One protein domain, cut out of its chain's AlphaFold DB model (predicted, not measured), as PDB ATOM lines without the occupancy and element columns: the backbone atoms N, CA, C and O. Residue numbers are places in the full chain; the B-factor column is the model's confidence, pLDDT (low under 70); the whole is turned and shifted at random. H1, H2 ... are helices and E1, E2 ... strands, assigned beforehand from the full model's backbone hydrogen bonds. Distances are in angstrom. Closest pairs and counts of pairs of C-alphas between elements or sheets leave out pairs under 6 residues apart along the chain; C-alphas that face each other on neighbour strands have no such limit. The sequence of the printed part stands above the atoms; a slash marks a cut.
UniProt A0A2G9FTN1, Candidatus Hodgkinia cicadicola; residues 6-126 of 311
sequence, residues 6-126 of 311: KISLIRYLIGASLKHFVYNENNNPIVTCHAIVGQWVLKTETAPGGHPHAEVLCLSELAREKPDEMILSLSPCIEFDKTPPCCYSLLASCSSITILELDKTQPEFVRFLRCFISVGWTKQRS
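What this domain is: This is residues 6 to 126 of the 311 residues of a protein of Candidatus Hodgkinia cicadicola (UniProt A0A2G9FTN1). A twisted sheet of six strands makes the middle layer, with H1 over E1 and E3 on one face and H2 and H3 side by side on the other. The hairpin of E5 and E6 extends the sheet at one edge, where E6 is nearly bare of helices. The printed part has 121 residues, 60 of them in named elements, under half, with three helices and six strands in the order H1 E1 E2 H2 E3 H3 E4 E5 E6. The sheet runs E2 E1 E3 E4 E5 E6 and is mixed, with E3 and E4 parallel, and the class is mixed, helices and strands. The whole is compact, with a radius of gyration of the C-alphas of 13.9 A and spans of 37 by 33 by 26 A.

How they stand to each other: H1, residues 6 to 17, is on the sheet over E1, residues 32 to 37, and E3, residues 69 to 72, at a height of 9.4 A; its closest C-alphas to E3 are Arg 11 and Ile 71, 7.7 A apart. E1 forms a hairpin with E2, residues 40 to 45, and N 35 and O 42 are 3.0 A apart. H2, residues 54 to 61, is on the opposite face from H1, over E2 and E1 at a height of 7.5 A; the closest C-alphas of E2 and H2 are Glu 45 and Ala 54, 4.6 A apart. E2, H2 and E3 form a split strand-helix-strand unit, two strands running the same way with E1 between them, with a right-handed crossover. E3 is antiparallel to E1, with N 34 and O 71 2.8 A apart. H3, residues 86 to 93, touches H2, closest at the C-alphas of Glu 55 and Cys 86, 6.4 A; they run the same way at a shallow tilt of 34.6 degrees, only just short of steep. H3 is over E4, residues 96 to 99, and E3, H3 and E4 form a right-handed strand-helix-strand unit, its two strands parallel neighbours, with N 70 and O 96 2.9 A apart. E4, E5, residues 108 to 113, and E6, residues 116 to 121, form a meander, each strand the antiparallel neighbour of the one before; N 97 and O 110, and N 111 and O 118, are 2.8 A apart. In H1, H2 and H3 every O i to N i+4 pair is within hydrogen-bond range.

Where its parts are: H1 begins at C-alpha 6, (265.310, 225.368, 218.315), and is 17.0 A long. E1 measures 16.6 A, E2 16.9 A, E5 16.3 A and E6 16.7 A. E6 ends at C-alpha 121, (259.347, 211.250, 231.259).

The domain as a whole: The C-alphas farthest apart, of Lys 82 and Ser 126, are 43.2 A apart. The printed part has no cut; the links H1 to E1 and E3 to H3 are long. Residues 6 to 27 and 101 to 126 are under pLDDT 70.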
ATOM      1  N   LYS A   6     266.074 225.853 219.493       38.50
ATOM      2  CA  LYS A   6     265.310 225.368 218.315       38.50
ATOM      3  C   LYS A   6     264.589 224.027 218.549       38.50
ATOM      4  O   LYS A   6     263.459 223.857 218.099       38.50
ATOM      5  N   ILE A   7     265.219 223.099 219.273       47.38
ATOM      6  CA  ILE A   7     264.751 221.706 219.417       47.38
ATOM      7  C   ILE A   7     263.383 221.621 220.121       47.38
ATOM      8  O   ILE A   7     262.531 220.837 219.716       47.38
ATOM      9  N   SER A   8     263.131 222.468 221.128       56.72
ATOM     10  CA  SER A   8     261.874 222.437 221.896       56.72
ATOM     11  C   SER A   8     260.642 222.774 221.042       56.72
ATOM     12  O   SER A   8     259.621 222.090 221.121       56.72
ATOM     13  N   LEU A   9     260.747 223.782 220.164       50.62
ATOM     14  CA  LEU A   9     259.646 224.164 219.275       50.62
ATOM     15  C   LEU A   9     259.395 223.097 218.199       50.62
ATOM     16  O   LEU A   9     258.244 222.802 217.895       50.62
ATOM     17  N   ILE A  10     260.455 222.485 217.664       58.38
ATOM     18  CA  ILE A  10     260.347 221.405 216.670       58.38
ATOM     19  C   ILE A  10     259.639 220.185 217.277       58.38
ATOM     20  O   ILE A  10     258.685 219.691 216.681       58.38
ATOM     21  N   ARG A  11     260.007 219.763 218.497       60.44
ATOM     22  CA  ARG A  11     259.295 218.698 219.234       60.44
ATOM     23  C   ARG A  11     257.811 219.019 219.441       60.44
ATOM     24  O   ARG A  11     256.977 218.133 219.281       60.44
ATOM     25  N   TYR A  12     257.474 220.270 219.770       53.56
ATOM     26  CA  TYR A  12     256.087 220.705 219.963       53.56
ATOM     27  C   TYR A  12     255.279 220.704 218.655       53.56
ATOM     28  O   TYR A  12     254.162 220.196 218.628       53.56
ATOM     29  N   LEU A  13     255.844 221.229 217.562       55.84
ATOM     30  CA  LEU A  13     255.191 221.261 216.247       55.84
ATOM     31  C   LEU A  13     255.003 219.855 215.666       55.84
ATOM     32  O   LEU A  13     253.926 219.549 215.158       55.84
ATOM     33  N   ILE A  14     256.007 218.984 215.808       63.75
ATOM     34  CA  ILE A  14     255.886 217.566 215.454       63.75
ATOM     35  C   ILE A  14     254.793 216.929 216.314       63.75
ATOM     36  O   ILE A  14     253.809 216.462 215.760       63.75
ATOM     37  N   GLY A  15     254.868 217.008 217.648       57.03
ATOM     38  CA  GLY A  15     253.849 216.448 218.548       57.03
ATOM     39  C   GLY A  15     252.419 216.960 218.310       57.03
ATOM     40  O   GLY A  15     251.460 216.225 218.535       57.03
ATOM     41  N   ALA A  16     252.252 218.182 217.800       49.44
ATOM     42  CA  ALA A  16     250.962 218.692 217.340       49.44
ATOM     43  C   ALA A  16     250.496 218.032 216.024       49.44
ATOM     44  O   ALA A  16     249.314 217.719 215.893       49.44
ATOM     45  N   SER A  17     251.417 217.781 215.087       51.50
ATOM     46  CA  SER A  17     251.166 217.061 213.828       51.50
ATOM     47  C   SER A  17     251.016 215.543 213.989       51.50
ATOM     48  O   SER A  17     250.494 214.902 213.082       51.50
ATOM     49  N   LEU A  18     251.455 214.951 215.104       56.66
ATOM     50  CA  LEU A  18     251.370 213.504 215.353       56.66
ATOM     51  C   LEU A  18     249.973 213.011 215.760       56.66
ATOM     52  O   LEU A  18     249.796 211.822 216.005       56.66
ATOM     53  N   LYS A  19     248.967 213.891 215.823       49.34
ATOM     54  CA  LYS A  19     247.597 213.599 216.292       49.34
ATOM     55  C   LYS A  19     246.731 212.796 215.314       49.34
ATOM     56  O   LYS A  19     245.524 213.018 215.225       49.34
ATOM     57  N   HIS A  20     247.330 211.883 214.562       48.88
ATOM     58  CA  HIS A  20     246.665 211.067 213.552       48.88
ATOM     59  C   HIS A  20     246.961 209.586 213.817       48.88
ATOM     60  O   HIS A  20     247.766 208.969 213.125       48.88
ATOM     61  N   PHE A  21     246.277 209.005 214.814       51.59
ATOM     62  CA  PHE A  21     246.095 207.551 214.885       51.59
ATOM     63  C   PHE A  21     245.185 207.125 213.726       51.59
ATOM     64  O   PHE A  21     243.972 206.988 213.865       51.59
ATOM     65  N   VAL A  22     245.791 206.971 212.554       58.34
ATOM     66  CA  VAL A  22     245.169 206.371 211.380       58.34
ATOM     67  C   VAL A  22     245.719 204.955 211.273       58.34
ATOM     68  O   VAL A  22     246.931 204.745 211.286       58.34
ATOM     69  N   TYR A  23     244.823 203.981 211.192       62.91
ATOM     70  CA  TYR A  23     245.170 202.624 210.789       62.91
ATOM     71  C   TYR A  23     245.072 202.554 209.266       62.91
ATOM     72  O   TYR A  23     244.174 203.158 208.677       62.91
ATOM     73  N   ASN A  24     246.005 201.857 208.619       62.66
ATOM     74  CA  ASN A  24     245.911 201.618 207.184       62.66
ATOM     75  C   ASN A  24     244.854 200.541 206.869       62.66
ATOM     76  O   ASN A  24     244.292 199.918 207.769       62.66
ATOM     77  N   GLU A  25     244.603 200.303 205.583       62.53
ATOM     78  CA  GLU A  25     243.591 199.352 205.088       62.53
ATOM     79  C   GLU A  25     243.791 197.911 205.605       62.53
ATOM     80  O   GLU A  25     242.829 197.155 205.712       62.53
ATOM     81  N   ASN A  26     245.017 197.554 206.010       65.12
ATOM     82  CA  ASN A  26     245.368 196.260 206.606       65.12
ATOM     83  C   ASN A  26     245.305 196.264 208.150       65.12
ATOM     84  O   ASN A  26     245.847 195.365 208.790       65.12
ATOM     85  N   ASN A  27     244.689 197.283 208.758       69.69
ATOM     86  CA  ASN A  27     244.605 197.506 210.206       69.69
ATOM     87  C   ASN A  27     245.972 197.630 210.925       69.69
ATOM     88  O   ASN A  27     246.058 197.474 212.143       69.69
ATOM     89  N   ASN A  28     247.046 197.952 210.196       72.06
ATOM     90  CA  ASN A  28     248.349 198.271 210.787       72.06
ATOM     91  C   ASN A  28     248.410 199.770 211.145       72.06
ATOM     92  O   ASN A  28     247.939 200.597 210.357       72.06
ATOM     93  N   PRO A  29     248.988 200.161 212.297       72.81
ATOM     94  CA  PRO A  29     249.077 201.565 212.693       72.81
ATOM     95  C   PRO A  29     250.023 202.340 211.765       72.81
ATOM     96  O   PRO A  29     251.159 201.916 211.521       72.81
ATOM     97  N   ILE A  30     249.592 203.510 211.285       78.50
ATOM     98  CA  ILE A  30     250.471 204.434 210.562       78.50
ATOM     99  C   ILE A  30     251.349 205.157 211.590       78.50
ATOM    100  O   ILE A  30     251.019 206.217 212.118       78.50
ATOM    101  N   VAL A  31     252.486 204.537 211.901       84.19
ATOM    102  CA  VAL A  31     253.566 205.171 212.661       84.19
ATOM    103  C   VAL A  31     254.225 206.225 211.778       84.19
ATOM    104  O   VAL A  31     254.355 206.047 210.567       84.19
ATOM    105  N   THR A  32     254.675 207.322 212.379       86.94
ATOM    106  CA  THR A  32     255.494 208.323 211.695       86.94
ATOM    107  C   THR A  32     256.785 208.567 212.469       86.94
ATOM    108  O   THR A  32     256.815 208.542 213.706       86.94
ATOM    109  N   CYS A  33     257.868 208.775 211.727       89.94
ATOM    110  CA  CYS A  33     259.218 208.941 212.241       89.94
ATOM    111  C   CYS A  33     259.801 210.242 211.688       89.94
ATOM    112  O   CYS A  33     259.765 210.484 210.480       89.94
ATOM    113  N   HIS A  34     260.325 211.084 212.579       89.62
ATOM    114  CA  HIS A  34     260.985 212.331 212.222       89.62
ATOM    115  C   HIS A  34     262.440 212.306 212.687       89.62
ATOM    116  O   HIS A  34     262.700 212.093 213.872       89.62
ATOM    117  N   ALA A  35     263.379 212.587 211.786       90.44
ATOM    118  CA  ALA A  35     264.797 212.707 212.114       90.44
ATOM    119  C   ALA A  35     265.240 214.169 212.087       90.44
ATOM    120  O   ALA A  35     264.996 214.881 211.112       90.44
ATOM    121  N   ILE A  36     265.930 214.607 213.140       87.75
ATOM    122  CA  ILE A  36     266.542 215.933 213.229       87.75
ATOM    123  C   ILE A  36     268.042 215.802 212.946       87.75
ATOM    124  O   ILE A  36     268.748 215.088 213.660       87.75
ATOM    125  N   VAL A  37     268.522 216.516 211.923       86.44
ATOM    126  CA  VAL A  37     269.942 216.590 211.539       86.44
ATOM    127  C   VAL A  37     270.356 218.061 211.466       86.44
ATOM    128  O   VAL A  37     270.193 218.727 210.438       86.44
ATOM    129  N   GLY A  38     270.850 218.605 212.580       82.38
ATOM    130  CA  GLY A  38     271.304 219.990 212.733       82.38
ATOM    131  C   GLY A  38     270.207 221.054 212.569       82.38
ATOM    132  O   GLY A  38     269.777 221.681 213.537       82.38
ATOM    133  N   GLN A  39     269.785 221.305 211.328       77.12
ATOM    134  CA  GLN A  39     268.677 222.208 210.977       77.12
ATOM    135  C   GLN A  39     267.641 221.574 210.037       77.12
ATOM    136  O   GLN A  39     266.603 222.187 209.794       77.12
ATOM    137  N   TRP A  40     267.902 220.371 209.525       79.38
ATOM    138  CA  TRP A  40     266.970 219.621 208.692       79.38
ATOM    139  C   TRP A  40     266.050 218.772 209.568       79.38
ATOM    140  O   TRP A  40     266.489 218.204 210.570       79.38
ATOM    141  N   VAL A  41     264.783 218.676 209.167       84.88
ATOM    142  CA  VAL A  41     263.812 217.729 209.718       84.88
ATOM    143  C   VAL A  41     263.335 216.863 208.565       84.88
ATOM    144  O   VAL A  41     262.683 217.359 207.649       84.88
ATOM    145  N   LEU A  42     263.686 215.585 208.609       87.50
ATOM    146  CA  LEU A  42     263.137 214.562 207.727       87.50
ATOM    147  C   LEU A  42     261.857 214.007 208.362       87.50
ATOM    148  O   LEU A  42     261.789 213.909 209.588       87.50
ATOM    149  N   LYS A  43     260.864 213.626 207.554       88.88
ATOM    150  CA  LYS A  43     259.649 212.934 208.004       88.88
ATOM    151  C   LYS A  43     259.378 211.744 207.089       88.88
ATOM    152  O   LYS A  43     259.333 211.910 205.878       88.88
ATOM    153  N   THR A  44     259.108 210.594 207.693       90.75
ATOM    154  CA  THR A  44     258.631 209.376 207.026       90.75
ATOM    155  C   THR A  44     257.427 208.804 207.771       90.75
ATOM    156  O   THR A  44     257.197 209.116 208.943       90.75
ATOM    157  N   GLU A  45     256.653 207.964 207.092       88.69
ATOM    158  CA  GLU A  45     255.473 207.281 207.628       88.69
ATOM    159  C   GLU A  45     255.539 205.795 207.243       88.69
ATOM    160  O   GLU A  45     256.227 205.441 206.284       88.69
ATOM    161  N   THR A  46     254.872 204.915 207.992       87.38
ATOM    162  CA  THR A  46     254.830 203.477 207.682       87.38
ATOM    163  C   THR A  46     254.264 203.256 206.281       87.38
ATOM    164  O   THR A  46     253.190 203.762 205.953       87.38
ATOM    165  N   ALA A  47     254.972 202.478 205.457       85.75
ATOM    166  CA  ALA A  47     254.588 202.263 204.066       85.75
ATOM    167  C   ALA A  47     253.210 201.573 203.923       85.75
ATOM    168  O   ALA A  47     252.805 200.805 204.808       85.75
ATOM    169  N   PRO A  48     252.497 201.787 202.796       80.00
ATOM    170  CA  PRO A  48     251.269 201.062 202.475       80.00
ATOM    171  C   PRO A  48     251.437 199.547 202.641       80.00
ATOM    172  O   PRO A  48     252.448 198.970 202.252       80.00
ATOM    173  N   GLY A  49     250.453 198.907 203.271       79.50
ATOM    174  CA  GLY A  49     250.511 197.498 203.665       79.50
ATOM    175  C   GLY A  49     251.079 197.240 205.070       79.50
ATOM    176  O   GLY A  49     250.700 196.247 205.688       79.50
ATOM    177  N   GLY A  50     251.889 198.151 205.626       79.31
ATOM    178  CA  GLY A  50     252.418 198.089 207.000       79.31
ATOM    179  C   GLY A  50     253.932 197.870 207.120       79.31
ATOM    180  O   GLY A  50     254.474 198.010 208.213       79.31
ATOM    181  N   HIS A  51     254.632 197.568 206.023       85.25
ATOM    182  CA  HIS A  51     256.088 197.387 206.007       85.25
ATOM    183  C   HIS A  51     256.711 198.012 204.745       85.25
ATOM    184  O   HIS A  51     256.102 197.920 203.679       85.25
ATOM    185  N   PRO A  52     257.940 198.562 204.813       89.62
ATOM    186  CA  PRO A  52     258.760 198.763 206.015       89.62
ATOM    187  C   PRO A  52     258.172 199.803 206.987       89.62
ATOM    188  O   PRO A  52     257.347 200.638 206.613       89.62
ATOM    189  N   HIS A  53     258.592 199.731 208.253       91.19
ATOM    190  CA  HIS A  53     258.198 200.702 209.280       91.19
ATOM    191  C   HIS A  53     258.862 202.066 209.048       91.19
ATOM    192  O   HIS A  53     259.951 202.148 208.466       91.19
ATOM    193  N   ALA A  54     258.233 203.125 209.563       91.44
ATOM    194  CA  ALA A  54     258.710 204.500 209.434       91.44
ATOM    195  C   ALA A  54     260.170 204.678 209.893       91.44
ATOM    196  O   ALA A  54     260.947 205.353 209.228       91.44
ATOM    197  N   GLU A  55     260.595 204.035 210.984       92.38
ATOM    198  CA  GLU A  55     261.960 204.198 211.506       92.38
ATOM    199  C   GLU A  55     263.027 203.632 210.556       92.38
ATOM    200  O   GLU A  55     264.121 204.186 210.449       92.38
ATOM    201  N   VAL A  56     262.707 202.548 209.840       93.12
ATOM    202  CA  VAL A  56     263.602 201.939 208.843       93.12
ATOM    203  C   VAL A  56     263.684 202.817 207.596       93.12
ATOM    204  O   VAL A  56     264.782 203.047 207.091       93.12
ATOM    205  N   LEU A  57     262.548 203.359 207.143       92.88
ATOM    206  CA  LEU A  57     262.494 204.318 206.036       92.88
ATOM    207  C   LEU A  57     263.326 205.566 206.351       92.88
ATOM    208  O   LEU A  57     264.232 205.900 205.589       92.88
ATOM    209  N   CYS A  58     263.111 206.176 207.518       92.94
ATOM    210  CA  CYS A  58     263.839 207.368 207.948       92.94
ATOM    211  C   CYS A  58     265.355 207.128 208.013       92.94
ATOM    212  O   CYS A  58     266.136 207.941 207.525       92.94
ATOM    213  N   LEU A  59     265.789 205.983 208.556       92.00
ATOM    214  CA  LEU A  59     267.207 205.609 208.572       92.00
ATOM    215  C   LEU A  59     267.778 205.335 207.170       92.00
ATOM    216  O   LEU A  59     268.951 205.625 206.941       92.00
ATOM    217  N   SER A  60     266.978 204.820 206.232       92.06
ATOM    218  CA  SER A  60     267.426 204.577 204.852       92.06
ATOM    219  C   SER A  60     267.645 205.873 204.059       92.06
ATOM    220  O   SER A  60     268.632 205.990 203.333       92.06
ATOM    221  N   GLU A  61     266.790 206.878 204.259       91.56
ATOM    222  CA  GLU A  61     266.874 208.189 203.602       91.56
ATOM    223  C   GLU A  61     268.022 209.066 204.140       91.56
ATOM    224  O   GLU A  61     268.576 209.883 203.405       91.56
ATOM    225  N   LEU A  62     268.433 208.874 205.401       87.31
ATOM    226  CA  LEU A  62     269.557 209.596 206.021       87.31
ATOM    227  C   LEU A  62     270.940 209.207 205.461       87.31
ATOM    228  O   LEU A  62     271.900 209.967 205.613       87.31
ATOM    229  N   ALA A  63     271.047 208.046 204.804       78.44
ATOM    230  CA  ALA A  63     272.231 207.494 204.131       78.44
ATOM    231  C   ALA A  63     273.524 207.378 204.977       78.44
ATOM    232  O   ALA A  63     273.955 206.274 205.306       78.44
ATOM    233  N   ARG A  64     274.190 208.500 205.279       81.69
ATOM    234  CA  ARG A  64     275.414 208.576 206.106       81.69
ATOM    235  C   ARG A  64     275.313 209.567 207.266       81.69
ATOM    236  O   ARG A  64     276.165 209.527 208.154       81.69
ATOM    237  N   GLU A  65     274.312 210.443 207.261       87.38
ATOM    238  CA  GLU A  65     274.111 211.420 208.327       87.38
ATOM    239  C   GLU A  65     273.587 210.737 209.591       87.38
ATOM    240  O   GLU A  65     272.768 209.817 209.531       87.38
ATOM    241  N   LYS A  66     274.059 211.191 210.756       85.75
ATOM    242  CA  LYS A  66     273.571 210.695 212.047       85.75
ATOM    243  C   LYS A  66     272.594 211.697 212.655       85.75
ATOM    244  O   LYS A  66     272.981 212.847 212.850       85.75
ATOM    245  N   PRO A  67     271.358 211.287 212.987       87.94
ATOM    246  CA  PRO A  67     270.389 212.185 213.586       87.94
ATOM    247  C   PRO A  67     270.784 212.518 215.026       87.94
ATOM    248  O   PRO A  67     271.052 211.626 215.844       87.94
ATOM    249  N   ASP A  68     270.765 213.814 215.339       83.00
ATOM    250  CA  ASP A  68     270.885 214.324 216.705       83.00
ATOM    251  C   ASP A  68     269.781 213.705 217.575       83.00
ATOM    252  O   ASP A  68     270.032 213.197 218.672       83.00
ATOM    253  N   GLU A  69     268.562 213.690 217.027       85.12
ATOM    254  CA  GLU A  69     267.353 213.163 217.646       85.12
ATOM    255  C   GLU A  69     266.419 212.509 216.615       85.12
ATOM    256  O   GLU A  69     266.200 213.042 215.528       85.12
ATOM    257  N   MET A  70     265.834 211.373 216.998       87.56
ATOM    258  CA  MET A  70     264.678 210.743 216.357       87.56
ATOM    259  C   MET A  70     263.413 211.001 217.185       87.56
ATOM    260  O   MET A  70     263.446 210.906 218.412       87.56
ATOM    261  N   ILE A  71     262.289 211.290 216.531       86.81
ATOM    262  CA  ILE A  71     260.985 211.514 217.172       86.81
ATOM    263  C   ILE A  71     259.950 210.577 216.543       86.81
ATOM    264  O   ILE A  71     259.766 210.583 215.326       86.81
ATOM    265  N   LEU A  72     259.284 209.774 217.374       86.06
ATOM    266  CA  LEU A  72     258.395 208.682 216.960       86.06
ATOM    267  C   LEU A  72     256.972 208.893 217.491       86.06
ATOM    268  O   LEU A  72     256.811 209.311 218.636       86.06
ATOM    269  N   SER A  73     255.947 208.560 216.701       80.38
ATOM    270  CA  SER A  73     254.538 208.588 217.148       80.38
ATOM    271  C   SER A  73     254.065 207.320 217.868       80.38
ATOM    272  O   SER A  73     252.954 207.288 218.388       80.38
ATOM    273  N   LEU A  74     254.897 206.279 217.899       82.00
ATOM    274  CA  LEU A  74     254.674 205.019 218.606       82.00
ATOM    275  C   LEU A  74     256.014 204.534 219.174       82.00
ATOM    276  O   LEU A  74     257.075 204.962 218.712       82.00
ATOM    277  N   SER A  75     255.993 203.651 220.171       81.19
ATOM    278  CA  SER A  75     257.226 202.984 220.603       81.19
ATOM    279  C   SER A  75     257.766 202.055 219.492       81.19
ATOM    280  O   SER A  75     256.976 201.376 218.832       81.19
ATOM    281  N   PRO A  76     259.089 202.035 219.232       87.12
ATOM    282  CA  PRO A  76     259.663 201.255 218.136       87.12
ATOM    283  C   PRO A  76     259.633 199.762 218.464       87.12
ATOM    284  O   PRO A  76     259.863 199.374 219.613       87.12
ATOM    285  N   CYS A  77     259.408 198.908 217.459       85.12
ATOM    286  CA  CYS A  77     259.303 197.467 217.700       85.12
ATOM    287  C   CYS A  77     260.602 196.875 218.287       85.12
ATOM    288  O   CYS A  77     261.713 197.319 217.970       85.12
ATOM    289  N   ILE A  78     260.440 195.871 219.159       81.00
ATOM    290  CA  ILE A  78     261.518 195.222 219.932       81.00
ATOM    291  C   ILE A  78     261.671 193.718 219.649       81.00
ATOM    292  O   ILE A  78     262.624 193.099 220.124       81.00
ATOM    293  N   GLU A  79     260.744 193.136 218.892       77.06
ATOM    294  CA  GLU A  79     260.665 191.699 218.613       77.06
ATOM    295  C   GLU A  79     261.448 191.331 217.337       77.06
ATOM    296  O   GLU A  79     261.731 192.182 216.493       77.06
ATOM    297  N   PHE A  80     261.892 190.076 217.234       81.00
ATOM    298  CA  PHE A  80     262.745 189.596 216.139       81.00
ATOM    299  C   PHE A  80     261.954 188.666 215.213       81.00
ATOM    300  O   PHE A  80     261.853 187.471 215.486       81.00
ATOM    301  N   ASP A  81     261.461 189.223 214.107       84.19
ATOM    302  CA  ASP A  81     260.719 188.502 213.068       84.19
ATOM    303  C   ASP A  81     261.591 188.277 211.812       84.19
ATOM    304  O   ASP A  81     262.794 188.023 211.896       84.19
ATOM    305  N   LYS A  82     260.994 188.403 210.617       86.94
ATOM    306  CA  LYS A  82     261.663 188.339 209.303       86.94
ATOM    307  C   LYS A  82     262.783 189.379 209.137       86.94
ATOM    308  O   LYS A  82     263.649 189.211 208.284       86.94
ATOM    309  N   THR A  83     262.760 190.446 209.934       86.69
ATOM    310  CA  THR A  83     263.766 191.515 209.985       86.69
ATOM    311  C   THR A  83     264.122 191.830 211.441       86.69
ATOM    312  O   THR A  83     263.269 191.659 212.315       86.69
ATOM    313  N   PRO A  84     265.336 192.338 211.735       85.81
ATOM    314  CA  PRO A  84     265.671 192.836 213.069       85.81
ATOM    315  C   PRO A  84     264.734 193.970 213.530       85.81
ATOM    316  O   PRO A  84     264.271 194.748 212.690       85.81
ATOM    317  N   PRO A  85     264.492 194.118 214.847       86.12
ATOM    318  CA  PRO A  85     263.634 195.167 215.389       86.12
ATOM    319  C   PRO A  85     264.166 196.577 215.130       86.12
ATOM    320  O   PRO A  85     265.373 196.836 215.189       86.12
ATOM    321  N   CYS A  86     263.244 197.523 214.949       89.12
ATOM    322  CA  CYS A  86     263.552 198.931 214.692       89.12
ATOM    323  C   CYS A  86     264.363 199.565 215.830       89.12
ATOM    324  O   CYS A  86     265.252 200.383 215.573       89.12
ATOM    325  N   CYS A  87     264.146 199.129 217.078       84.88
ATOM    326  CA  CYS A  87     264.937 199.580 218.223       84.88
ATOM    327  C   CYS A  87     266.448 199.315 218.051       84.88
ATOM    328  O   CYS A  87     267.259 200.127 218.494       84.88
ATOM    329  N   TYR A  88     266.839 198.235 217.362       81.38
ATOM    330  CA  TYR A  88     268.238 197.852 217.152       81.38
ATOM    331  C   TYR A  88     268.924 198.766 216.125       81.38
ATOM    332  O   TYR A  88     270.022 199.272 216.364       81.38
ATOM    333  N   SER A  89     268.236 199.051 215.015       86.44
ATOM    334  CA  SER A  89     268.693 199.996 213.987       86.44
ATOM    335  C   SER A  89     268.810 201.425 214.529       86.44
ATOM    336  O   SER A  89     269.785 202.122 214.238       86.44
ATOM    337  N   LEU A  90     267.863 201.852 215.371       85.44
ATOM    338  CA  LEU A  90     267.911 203.145 216.062       85.44
ATOM    339  C   LEU A  90     269.077 203.226 217.060       85.44
ATOM    340  O   LEU A  90     269.817 204.211 217.029       85.44
ATOM    341  N   LEU A  91     269.289 202.191 217.886       79.69
ATOM    342  CA  LEU A  91     270.397 202.096 218.856       79.69
ATOM    343  C   LEU A  91     271.787 202.261 218.213       79.69
ATOM    344  O   LEU A  91     272.689 202.816 218.837       79.69
ATOM    345  N   ALA A  92     271.969 201.797 216.974       79.50
ATOM    346  CA  ALA A  92     273.227 201.943 216.234       79.50
ATOM    347  C   ALA A  92     273.426 203.346 215.607       79.50
ATOM    348  O   ALA A  92     274.556 203.743 215.280       79.50
ATOM    349  N   SER A  93     272.336 204.096 215.419       81.81
ATOM    350  CA  SER A  93     272.280 205.227 214.480       81.81
ATOM    351  C   SER A  93     272.075 206.591 215.141       81.81
ATOM    352  O   SER A  93     272.731 207.548 214.731       81.81
ATOM    353  N   CYS A  94     271.206 206.695 216.153       79.69
ATOM    354  CA  CYS A  94     270.798 207.970 216.765       79.69
ATOM    355  C   CYS A  94     271.387 208.182 218.173       79.69
ATOM    356  O   CYS A  94     271.747 207.226 218.859       79.69
ATOM    357  N   SER A  95     271.470 209.441 218.627       75.12
ATOM    358  CA  SER A  95     271.929 209.771 219.995       75.12
ATOM    359  C   SER A  95     270.787 209.967 221.008       75.12
ATOM    360  O   SER A  95     270.989 209.903 222.225       75.12
ATOM    361  N   SER A  96     269.569 210.196 220.515       79.75
ATOM    362  CA  SER A  96     268.366 210.413 221.316       79.75
ATOM    363  C   SER A  96     267.126 209.967 220.546       79.75
ATOM    364  O   SER A  96     267.009 210.254 219.358       79.75
ATOM    365  N   ILE A  97     266.187 209.331 221.242       81.62
ATOM    366  CA  ILE A  97     264.820 209.068 220.785       81.62
ATOM    367  C   ILE A  97     263.860 209.818 221.716       81.62
ATOM    368  O   ILE A  97     264.020 209.768 222.936       81.62
ATOM    369  N   THR A  98     262.839 210.459 221.160       81.00
ATOM    370  CA  THR A  98     261.653 210.924 221.892       81.00
ATOM    371  C   THR A  98     260.420 210.209 221.334       81.00
ATOM    372  O   THR A  98     260.235 210.141 220.120       81.00
ATOM    373  N   ILE A  99     259.580 209.661 222.212       79.31
ATOM    374  CA  ILE A  99     258.372 208.903 221.872       79.31
ATOM    375  C   ILE A  99     257.155 209.738 222.288       79.31
ATOM    376  O   ILE A  99     256.967 210.071 223.461       79.31
ATOM    377  N   LEU A 100     256.349 210.102 221.294       73.19
ATOM    378  CA  LEU A 100     255.194 210.996 221.372       73.19
ATOM    379  C   LEU A 100     253.907 210.207 221.070       73.19
ATOM    380  O   LEU A 100     253.179 210.499 220.124       73.19
ATOM    381  N   GLU A 101     253.679 209.161 221.856       68.06
ATOM    382  CA  GLU A 101     252.571 208.211 221.711       68.06
ATOM    383  C   GLU A 101     251.263 208.793 222.267       68.06
ATOM    384  O   GLU A 101     251.227 209.270 223.400       68.06
ATOM    385  N   LEU A 102     250.189 208.780 221.470       57.06
ATOM    386  CA  LEU A 102     248.967 209.550 221.757       57.06
ATOM    387  C   LEU A 102     248.202 209.081 223.003       57.06
ATOM    388  O   LEU A 102     247.603 209.912 223.686       57.06
ATOM    389  N   ASP A 103     248.271 207.791 223.338       53.66
ATOM    390  CA  ASP A 103     247.655 207.236 224.552       53.66
ATOM    391  C   ASP A 103     248.434 207.592 225.835       53.66
ATOM    392  O   ASP A 103     247.954 207.378 226.952       53.66
ATOM    393  N   LYS A 104     249.640 208.168 225.708       55.34
ATOM    394  CA  LYS A 104     250.472 208.594 226.838       55.34
ATOM    395  C   LYS A 104     250.330 210.095 227.080       55.34
ATOM    396  O   LYS A 104     250.803 210.935 226.323       55.34
ATOM    397  N   THR A 105     249.775 210.444 228.240       49.56
ATOM    398  CA  THR A 105     249.618 211.838 228.710       49.56
ATOM    399  C   THR A 105     250.939 212.576 228.978       49.56
ATOM    400  O   THR A 105     250.935 213.767 229.289       49.56
ATOM    401  N   GLN A 106     252.082 211.891 228.899       53.97
ATOM    402  CA  GLN A 106     253.415 212.455 229.096       53.97
ATOM    403  C   GLN A 106     254.362 211.877 228.042       53.97
ATOM    404  O   GLN A 106     254.476 210.652 227.968       53.97
ATOM    405  N   PRO A 107     255.071 212.714 227.263       55.44
ATOM    406  CA  PRO A 107     256.019 212.204 226.293       55.44
ATOM    407  C   PRO A 107     257.252 211.595 226.966       55.44
ATOM    408  O   PRO A 107     257.843 212.173 227.894       55.44
ATOM    409  N   GLU A 108     257.631 210.421 226.473       59.09
ATOM    410  CA  GLU A 108     258.758 209.623 226.954       59.09
ATOM    411  C   GLU A 108     260.001 209.935 226.116       59.09
ATOM    412  O   GLU A 108     259.908 210.235 224.927       59.09
ATOM    413  N   PHE A 109     261.191 209.858 226.707       58.06
ATOM    414  CA  PHE A 109     262.436 210.006 225.960       58.06
ATOM    415  C   PHE A 109     263.494 209.007 226.422       58.06
ATOM    416  O   PHE A 109     263.614 208.681 227.606       58.06
ATOM    417  N   VAL A 110     264.280 208.535 225.459       53.91
ATOM    418  CA  VAL A 110     265.350 207.554 225.626       53.91
ATOM    419  C   VAL A 110     266.609 208.134 224.990       53.91
ATOM    420  O   VAL A 110     266.741 208.194 223.770       53.91
ATOM    421  N   ARG A 111     267.545 208.595 225.818       55.72
ATOM    422  CA  ARG A 111     268.810 209.182 225.370       55.72
ATOM    423  C   ARG A 111     269.943 208.174 225.487       55.72
ATOM    424  O   ARG A 111     270.199 207.641 226.570       55.72
ATOM    425  N   PHE A 112     270.667 207.971 224.392       54.38
ATOM    426  CA  PHE A 112     271.826 207.089 224.335       54.38
ATOM    427  C   PHE A 112     273.102 207.895 224.582       54.38
ATOM    428  O   PHE A 112     273.636 208.583 223.713       54.38
ATOM    429  N   LEU A 113     273.602 207.817 225.812       47.44
ATOM    430  CA  LEU A 113     274.949 208.258 226.146       47.44
ATOM    431  C   LEU A 113     275.924 207.140 225.748       47.44
ATOM    432  O   LEU A 113     275.576 205.965 225.825       47.44
ATOM    433  N   ARG A 114     277.170 207.478 225.386       35.25
ATOM    434  CA  ARG A 114     278.174 206.525 224.845       35.25
ATOM    435  C   ARG A 114     278.388 205.228 225.647       35.25
ATOM    436  O   ARG A 114     278.877 204.262 225.074       35.25
ATOM    437  N   CYS A 115     278.030 205.208 226.932       32.34
ATOM    438  CA  CYS A 115     278.076 204.019 227.788       32.34
ATOM    439  C   CYS A 115     276.767 203.761 228.569       32.34
ATOM    440  O   CYS A 115     276.773 202.905 229.443       32.34
ATOM    441  N   PHE A 116     275.673 204.503 228.345       32.38
ATOM    442  CA  PHE A 116     274.468 204.430 229.190       32.38
ATOM    443  C   PHE A 116     273.182 204.722 228.411       32.38
ATOM    444  O   PHE A 116     273.134 205.660 227.616       32.38
ATOM    445  N   ILE A 117     272.104 204.009 228.738       40.91
ATOM    446  CA  ILE A 117     270.743 204.393 228.343       40.91
ATOM    447  C   ILE A 117     270.147 205.239 229.474       40.91
ATOM    448  O   ILE A 117     270.104 204.797 230.621       40.91
ATOM    449  N   SER A 118     269.689 206.449 229.159       33.22
ATOM    450  CA  SER A 118     268.927 207.300 230.075       33.22
ATOM    451  C   SER A 118     267.481 207.371 229.597       33.22
ATOM    452  O   SER A 118     267.221 207.861 228.502       33.22
ATOM    453  N   VAL A 119     266.550 206.868 230.408       43.59
ATOM    454  CA  VAL A 119     265.104 206.947 230.155       43.59
ATOM    455  C   VAL A 119     264.503 207.999 231.077       43.59
ATOM    456  O   VAL A 119     264.865 208.065 232.254       43.59
ATOM    457  N   GLY A 120     263.588 208.814 230.561       43.59
ATOM    458  CA  GLY A 120     262.859 209.788 231.358       43.59
ATOM    459  C   GLY A 120     261.506 210.155 230.764       43.59
ATOM    460  O   GLY A 120     261.222 209.917 229.592       43.59
ATOM    461  N   TRP A 121     260.679 210.770 231.604       44.72
ATOM    462  CA  TRP A 121     259.347 211.250 231.259       44.72
ATOM    463  C   TRP A 121     259.327 212.767 231.378       44.72
ATOM    464  O   TRP A 121     259.744 213.326 232.398       44.72
ATOM    465  N   THR A 122     258.833 213.449 230.349       46.22
ATOM    466  CA  THR A 122     258.536 214.878 230.464       46.22
ATOM    467  C   THR A 122     257.152 215.046 231.071       46.22
ATOM    468  O   THR A 122     256.139 214.917 230.389       46.22
ATOM    469  N   LYS A 123     257.093 215.337 232.378       40.03
ATOM    470  CA  LYS A 123     255.815 215.652 233.022       40.03
ATOM    471  C   LYS A 123     255.212 216.878 232.350       40.03
ATOM    472  O   LYS A 123     255.769 217.971 232.461       40.03
ATOM    473  N   GLN A 124     254.072 216.694 231.686       38.94
ATOM    474  CA  GLN A 124     253.288 217.786 231.129       38.94
ATOM    475  C   GLN A 124     252.884 218.707 232.288       38.94
ATOM    476  O   GLN A 124     251.957 218.419 233.047       38.94
ATOM    477  N   ARG A 125     253.611 219.819 232.465       34.00
ATOM    478  CA  ARG A 125     253.068 220.961 233.202       34.00
ATOM    479  C   ARG A 125     251.807 221.396 232.467       34.00
ATOM    480  O   ARG A 125     251.752 221.306 231.240       34.00
ATOM    481  N   SER A 126     250.832 221.918 233.202       33.75
ATOM    482  CA  SER A 126     249.764 222.704 232.601       33.75
ATOM    483  C   SER A 126     250.400 223.904 231.902       33.75
ATOM    484  O   SER A 126     250.656 224.942 232.514       33.75
TER     485      SER A 126